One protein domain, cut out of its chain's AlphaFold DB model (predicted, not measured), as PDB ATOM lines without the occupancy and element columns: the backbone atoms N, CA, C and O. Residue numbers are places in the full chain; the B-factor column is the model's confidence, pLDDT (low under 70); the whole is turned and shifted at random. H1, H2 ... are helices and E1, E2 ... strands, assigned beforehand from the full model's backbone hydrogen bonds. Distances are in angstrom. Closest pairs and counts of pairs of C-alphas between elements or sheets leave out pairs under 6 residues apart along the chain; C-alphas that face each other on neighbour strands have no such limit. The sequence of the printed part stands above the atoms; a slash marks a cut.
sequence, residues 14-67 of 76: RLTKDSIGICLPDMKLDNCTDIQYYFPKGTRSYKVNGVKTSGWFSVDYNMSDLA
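What this domain is: This is residues 14 to 67 of the 76 residues of a protein of Ensete ventricosum (UniProt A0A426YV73). A two-stranded hairpin, E2 and E3, makes one end of a small domain, and the other end is a loop-rich body that holds E1 and three short helices, H1, H2 and H3, of four residues each. The printed part has 54 residues, with three named helices and three named strands in the order E1, H1, H2, E2, E3, H3. E2 and E3 form an antiparallel sheet of two strands. The class is mixed, helices and strands, with under half of the residues in named elements. The whole is compact, with a radius of gyration of the C-alphas of 10.6 A and spans of 30 by 23 by 18 A.

Where its parts are: E1 is residues 21 to 23, 6.8 A long from C-alpha 21 at (144.313, 155.250, 115.154). H1 is residues 29 to 32, 5.6 A, and H2 residues 35 to 38, 5.3 A. E2 is residues 44 to 48, 11.8 A, and E3 residues 51 to 55, 12.7 A. H3 is residues 63 to 66, 5.2 A, ending at C-alpha 66 at (149.068, 155.210, 126.000).

How they stand to each other: E1 pairs with no named strand, but residues 14 to 15 pair with its residues 21 to 22, antiparallel. H1 and H2 are close but not clearly touching, with the closest C-alphas, of Asp 30 and Gln 36, 6.2 A apart. The closest C-alphas of H1 and E3, of Asp 30 and Gly 55, are 7.0 A apart. E2 and E3 are a hairpin at 146 degrees; N 46 and O 53 are within hydrogen-bond range at 2.9 A, and N 48 and O 51 at 2.8 A. H2 and H3 are close but not clearly touching, Ile 35 and Leu 66 having the closest C-alphas, 7.9 A apart. E1 and H3 are only just apart, at 8.4 A. H1, H2 and H3 are too short for an O i to N i+4 pair; in each, the one O i to N i+3 pair is within range.

The domain as a whole: The C-alphas farthest apart, of Gly 50 and Ala 67, are 30.4 A apart. The printed part has no cut. The link from E3 to H3 is short; the other four are tight. Mean pLDDT of the printed part is 97.1, and no printed residue is under 70.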
ATOM      1  N   ARG A  14     141.971 159.843 116.330       96.31
ATOM      2  CA  ARG A  14     143.232 160.520 116.634       96.31
ATOM      3  C   ARG A  14     144.372 159.575 116.281       96.31
ATOM      4  O   ARG A  14     144.317 158.402 116.628       96.31
ATOM      5  N   LEU A  15     145.382 160.067 115.572       97.56
ATOM      6  CA  LEU A  15     146.564 159.272 115.240       97.56
ATOM      7  C   LEU A  15     147.624 159.445 116.325       97.56
ATOM      8  O   LEU A  15     147.873 160.564 116.785       97.56
ATOM      9  N   THR A  16     148.230 158.339 116.734       98.38
ATOM     10  CA  THR A  16     149.422 158.321 117.579       98.38
ATOM     11  C   THR A  16     150.671 158.648 116.758       98.38
ATOM     12  O   THR A  16     150.635 158.691 115.524       98.38
ATOM     13  N   LYS A  17     151.799 158.884 117.434       98.50
ATOM     14  CA  LYS A  17     153.097 159.166 116.800       98.50
ATOM     15  C   LYS A  17     153.532 158.070 115.820       98.50
ATOM     16  O   LYS A  17     154.098 158.358 114.770       98.50
ATOM     17  N   ASP A  18     153.230 156.822 116.158       98.38
ATOM     18  CA  ASP A  18     153.463 155.615 115.362       98.38
ATOM     19  C   ASP A  18     152.327 155.315 114.362       98.38
ATOM     20  O   ASP A  18     152.234 154.211 113.837       98.38
ATOM     21  N   SER A  19     151.498 156.315 114.031       97.50
ATOM     22  CA  SER A  19     150.451 156.254 112.995       97.50
ATOM     23  C   SER A  19     149.314 155.262 113.274       97.50
ATOM     24  O   SER A  19     148.628 154.828 112.346       97.50
ATOM     25  N   ILE A  20     149.065 154.928 114.542       97.88
ATOM     26  CA  ILE A  20     147.957 154.057 114.943       97.88
ATOM     27  C   ILE A  20     146.743 154.913 115.333       97.88
ATOM     28  O   ILE A  20     146.856 155.914 116.038       97.88
ATOM     29  N   GLY A  21     145.557 154.538 114.853       95.62
ATOM     30  CA  GLY A  21     144.313 155.250 115.154       95.62
ATOM     31  C   GLY A  21     143.692 154.840 116.492       95.62
ATOM     32  O   GLY A  21     143.441 153.659 116.719       95.62
ATOM     33  N   ILE A  22     143.370 155.824 117.337       94.88
ATOM     34  CA  ILE A  22     142.550 155.679 118.550       94.88
ATOM     35  C   ILE A  22     141.267 156.508 118.445       94.88
ATOM     36  O   ILE A  22     141.264 157.595 117.871       94.88
ATOM     37  N   CYS A  23     140.171 156.009 119.017       94.19
ATOM     38  CA  CYS A  23     138.893 156.721 119.067       94.19
ATOM     39  C   CYS A  23     138.799 157.562 120.342       94.19
ATOM     40  O   CYS A  23     138.633 157.000 121.425       94.19
ATOM     41  N   LEU A  24     138.856 158.890 120.218       94.75
ATOM     42  CA  LEU A  24     138.715 159.803 121.354       94.75
ATOM     43  C   LEU A  24     137.913 161.056 120.973       94.75
ATOM     44  O   LEU A  24     138.238 161.712 119.979       94.75
ATOM     45  N   PRO A  25     136.912 161.443 121.791       94.12
ATOM     46  CA  PRO A  25     135.976 162.520 121.465       94.12
ATOM     47  C   PRO A  25     136.604 163.918 121.524       94.12
ATOM     48  O   PRO A  25     135.981 164.893 121.118       94.12
ATOM     49  N   ASP A  26     137.823 164.040 122.047       95.19
ATOM     50  CA  ASP A  26     138.551 165.300 122.141       95.19
ATOM     51  C   ASP A  26     139.981 165.102 121.626       95.19
ATOM     52  O   ASP A  26     140.572 164.031 121.770       95.19
ATOM     53  N   MET A  27     140.526 166.133 120.986       95.19
ATOM     54  CA  MET A  27     141.907 166.140 120.508       95.19
ATOM     55  C   MET A  27     142.894 166.357 121.662       95.19
ATOM     56  O   MET A  27     144.010 165.839 121.620       95.19
ATOM     57  N   LYS A  28     142.480 167.104 122.691       96.94
ATOM     58  CA  LYS A  28     143.199 167.186 123.952       96.94
ATOM     59  C   LYS A  28     142.883 165.951 124.792       96.94
ATOM     60  O   LYS A  28     141.775 165.794 125.313       96.94
ATOM     61  N   LEU A  29     143.880 165.096 124.975       97.25
ATOM     62  CA  LEU A  29     143.726 163.838 125.697       97.25
ATOM     63  C   LEU A  29     143.299 164.057 127.157       97.25
ATOM     64  O   LEU A  29     142.489 163.291 127.671       97.25
ATOM     65  N   ASP A  30     143.742 165.131 127.813       96.69
ATOM     66  CA  ASP A  30     143.369 165.467 129.196       96.69
ATOM     67  C   ASP A  30     141.875 165.767 129.388       96.69
ATOM     68  O   ASP A  30     141.352 165.590 130.487       96.69
ATOM     69  N   ASN A  31     141.142 166.152 128.342       96.25
ATOM     70  CA  ASN A  31     139.701 166.393 128.452       96.25
ATOM     71  C   ASN A  31     138.891 165.089 128.552       96.25
ATOM     72  O   ASN A  31     137.789 165.085 129.104       96.25
ATOM     73  N   CYS A  32     139.419 163.981 128.025       95.69
ATOM     74  CA  CYS A  32     138.694 162.714 127.899       95.69
ATOM     75  C   CYS A  32     139.417 161.506 128.504       95.69
ATOM     76  O   CYS A  32     138.835 160.427 128.548       95.69
ATOM     77  N   THR A  33     140.633 161.678 129.018       96.69
ATOM     78  CA  THR A  33     141.447 160.629 129.645       96.69
ATOM     79  C   THR A  33     142.140 161.144 130.905       96.69
ATOM     80  O   THR A  33     142.081 162.334 131.230       96.69
ATOM     81  N   ASP A  34     142.801 160.246 131.621       97.25
ATOM     82  CA  ASP A  34     143.580 160.505 132.830       97.25
ATOM     83  C   ASP A  34     145.094 160.684 132.556       97.25
ATOM     84  O   ASP A  34     145.911 160.668 133.479       97.25
ATOM     85  N   ILE A  35     145.475 160.940 131.295       98.19
ATOM     86  CA  ILE A  35     146.869 161.038 130.819       98.19
ATOM     87  C   ILE A  35     147.775 161.960 131.650       98.19
ATOM     88  O   ILE A  35     148.976 161.724 131.770       98.19
ATOM     89  N   GLN A  36     147.201 162.996 132.262       97.50
ATOM     90  CA  GLN A  36     147.897 163.950 133.127       97.50
ATOM     91  C   GLN A  36     148.601 163.292 134.328       97.50
ATOM     92  O   GLN A  36     149.595 163.835 134.806       97.50
ATOM     93  N   TYR A  37     148.123 162.136 134.806       97.50
ATOM     94  CA  TYR A  37     148.750 161.409 135.917       97.50
ATOM     95  C   TYR A  37     149.948 160.563 135.471       97.50
ATOM     96  O   TYR A  37     150.877 160.368 136.250       97.50
ATOM     97  N   TYR A  38     149.958 160.117 134.214       97.62
ATOM     98  CA  TYR A  38     151.058 159.347 133.626       97.62
ATOM     99  C   TYR A  38     152.156 160.253 133.059       97.62
ATOM    100  O   TYR A  38     153.342 159.942 133.158       97.62
ATOM    101  N   PHE A  39     151.774 161.413 132.517       97.62
ATOM    102  CA  PHE A  39     152.687 162.360 131.876       97.62
ATOM    103  C   PHE A  39     152.505 163.779 132.436       97.62
ATOM    104  O   PHE A  39     152.088 164.678 131.706       97.62
ATOM    105  N   PRO A  40     152.855 164.049 133.708       97.12
ATOM    106  CA  PRO A  40     152.589 165.340 134.358       97.12
ATOM    107  C   PRO A  40     153.288 166.538 133.692       97.12
ATOM    108  O   PRO A  40     152.856 167.676 133.848       97.12
ATOM    109  N   LYS A  41     154.357 166.294 132.923       96.81
ATOM    110  CA  LYS A  41     155.083 167.302 132.126       96.81
ATOM    111  C   LYS A  41     154.918 167.089 130.614       96.81
ATOM    112  O   LYS A  41     155.751 167.535 129.834       96.81
ATOM    113  N   GLY A  42     153.874 166.368 130.207       96.12
ATOM    114  CA  GLY A  42     153.630 165.951 128.823       96.12
ATOM    115  C   GLY A  42     152.878 166.964 127.959       96.12
ATOM    116  O   GLY A  42     152.485 166.632 126.843       96.12
ATOM    117  N   THR A  43     152.643 168.182 128.453       97.81
ATOM    118  CA  THR A  43     151.948 169.210 127.677       97.81
ATOM    119  C   THR A  43     152.817 169.721 126.535       97.81
ATOM    120  O   THR A  43     153.996 170.038 126.705       97.81
ATOM    121  N   ARG A  44     152.212 169.854 125.356       98.00
ATOM    122  CA  ARG A  44     152.803 170.508 124.190       98.00
ATOM    123  C   ARG A  44     151.865 171.565 123.646       98.00
ATOM    124  O   ARG A  44     150.662 171.530 123.877       98.00
ATOM    125  N   SER A  45     152.435 172.543 122.951       97.88
ATOM    126  CA  SER A  45     151.678 173.603 122.292       97.88
ATOM    127  C   SER A  45     151.723 173.429 120.782       97.88
ATOM    128  O   SER A  45     152.804 173.448 120.196       97.88
ATOM    129  N   TYR A  46     150.551 173.354 120.158       97.50
ATOM    130  CA  TYR A  46     150.388 173.275 118.708       97.50
ATOM    131  C   TYR A  46     149.469 174.386 118.200       97.50
ATOM    132  O   TYR A  46     148.709 174.977 118.965       97.50
ATOM    133  N   LYS A  47     149.542 174.688 116.899       97.75
ATOM    134  CA  LYS A  47     148.534 175.517 116.230       97.75
ATOM    135  C   LYS A  47     147.406 174.615 115.753       97.75
ATOM    136  O   LYS A  47     147.585 173.843 114.820       97.75
ATOM    137  N   VAL A  48     146.252 174.745 116.381       95.25
ATOM    138  CA  VAL A  48     145.043 173.992 116.062       95.25
ATOM    139  C   VAL A  48     144.096 174.972 115.401       95.25
ATOM    140  O   VAL A  48     143.681 175.945 116.027       95.25
ATOM    141  N   ASN A  49     143.799 174.763 114.117       95.19
ATOM    142  CA  ASN A  49     142.983 175.691 113.325       95.19
ATOM    143  C   ASN A  49     143.472 177.152 113.442       95.19
ATOM    144  O   ASN A  49     142.687 178.084 113.574       95.19
ATOM    145  N   GLY A  50     144.796 177.346 113.467       96.81
ATOM    146  CA  GLY A  50     145.437 178.660 113.608       96.81
ATOM    147  C   GLY A  50     145.599 179.176 115.045       96.81
ATOM    148  O   GLY A  50     146.404 180.082 115.261       96.81
ATOM    149  N   VAL A  51     144.933 178.581 116.038       97.44
ATOM    150  CA  VAL A  51     145.001 179.005 117.448       97.44
ATOM    151  C   VAL A  51     146.073 178.214 118.196       97.44
ATOM    152  O   VAL A  51     146.148 176.994 118.078       97.44
ATOM    153  N   LYS A  52     146.922 178.888 118.983       97.75
ATOM    154  CA  LYS A  52     147.908 178.211 119.841       97.75
ATOM    155  C   LYS A  52     147.185 177.509 120.997       97.75
ATOM    156  O   LYS A  52     146.667 178.170 121.892       97.75
ATOM    157  N   THR A  53     147.192 176.184 120.995       97.69
ATOM    158  CA  THR A  53     146.512 175.338 121.980       97.69
ATOM    159  C   THR A  53     147.534 174.482 122.713       97.69
ATOM    160  O   THR A  53     148.367 173.839 122.078       97.69
ATOM    161  N   SER A  54     147.465 174.475 124.046       97.88
ATOM    162  CA  SER A  54     148.332 173.666 124.906       97.88
ATOM    163  C   SER A  54     147.551 172.519 125.547       97.88
ATOM    164  O   SER A  54     146.419 172.720 125.996       97.88
ATOM    165  N   GLY A  55     148.147 171.331 125.591       97.81
ATOM    166  CA  GLY A  55     147.536 170.124 126.150       97.81
ATOM    167  C   GLY A  55     148.347 168.873 125.828       97.81
ATOM    168  O   GLY A  55     149.484 168.970 125.366       97.81
ATOM    169  N   TRP A  56     147.762 167.703 126.072       98.44
ATOM    170  CA  TRP A  56     148.329 166.420 125.661       98.44
ATOM    171  C   TRP A  56     147.710 166.006 124.331       98.44
ATOM    172  O   TRP A  56     146.485 165.957 124.223       98.44
ATOM    173  N   PHE A  57     148.535 165.692 123.334       98.25
ATOM    174  CA  PHE A  57     148.074 165.313 121.999       98.25
ATOM    175  C   PHE A  57     148.550 163.903 121.653       98.25
ATOM    176  O   PHE A  57     149.684 163.544 121.948       98.25
ATOM    177  N   SER A  58     147.707 163.104 120.994       97.62
ATOM    178  CA  SER A  58     148.038 161.712 120.636       97.62
ATOM    179  C   SER A  58     149.301 161.587 119.788       97.62
ATOM    180  O   SER A  58     150.053 160.636 119.951       97.62
ATOM    181  N   VAL A  59     149.577 162.577 118.939       97.94
ATOM    182  CA  VAL A  59     150.758 162.619 118.061       97.94
ATOM    183  C   VAL A  59     152.093 162.704 118.812       97.94
ATOM    184  O   VAL A  59     153.144 162.522 118.203       97.94
ATOM    185  N   ASP A  60     152.069 162.963 120.122       98.19
ATOM    186  CA  ASP A  60     153.267 163.027 120.964       98.19
ATOM    187  C   ASP A  60     153.671 161.666 121.556       98.19
ATOM    188  O   ASP A  60     154.783 161.538 122.072       98.19
ATOM    189  N   TYR A  61     152.799 160.659 121.463       98.19
ATOM    190  CA  TYR A  61     152.921 159.370 122.149       98.19
ATOM    191  C   TYR A  61     152.773 158.214 121.156       98.19
ATOM    192  O   TYR A  61     151.969 158.298 120.224       98.19
ATOM    193  N   ASN A  62     153.520 157.127 121.348       98.44
ATOM    194  CA  ASN A  62     153.230 155.869 120.658       98.44
ATOM    195  C   ASN A  62     152.005 155.200 121.299       98.44
ATOM    196  O   ASN A  62     151.684 155.465 122.461       98.44
ATOM    197  N   MET A  63     151.347 154.279 120.592       97.38
ATOM    198  CA  MET A  63     150.228 153.520 121.172       97.38
ATOM    199  C   MET A  63     150.630 152.792 122.465       97.38
ATOM    200  O   MET A  63     149.859 152.755 123.423       97.38
ATOM    201  N   SER A  64     151.851 152.249 122.521       98.06
ATOM    202  CA  SER A  64     152.380 151.565 123.709       98.06
ATOM    203  C   SER A  64     152.465 152.471 124.937       98.06
ATOM    204  O   SER A  64     152.232 152.009 126.050       98.06
ATOM    205  N   ASP A  65     152.761 153.759 124.742       97.69
ATOM    206  CA  ASP A  65     152.881 154.734 125.831       97.69
ATOM    207  C   ASP A  65     151.508 155.064 126.432       97.69
ATOM    208  O   ASP A  65     151.401 155.412 127.607       97.69
ATOM    209  N   LEU A  66     150.454 154.946 125.619       97.19
ATOM    210  CA  LEU A  66     149.068 155.210 126.000       97.19
ATOM    211  C   LEU A  66     148.357 153.979 126.578       97.19
ATOM    212  O   LEU A  66     147.249 154.117 127.083       97.19
ATOM    213  N   ALA A  67     148.986 152.800 126.568       96.38
ATOM    214  CA  ALA A  67     148.414 151.575 127.127       96.38
ATOM    215  C   ALA A  67     147.915 151.689 128.590       96.38
ATOM    216  O   ALA A  67     146.869 151.108 128.882       96.38
TER     217      ALA A  67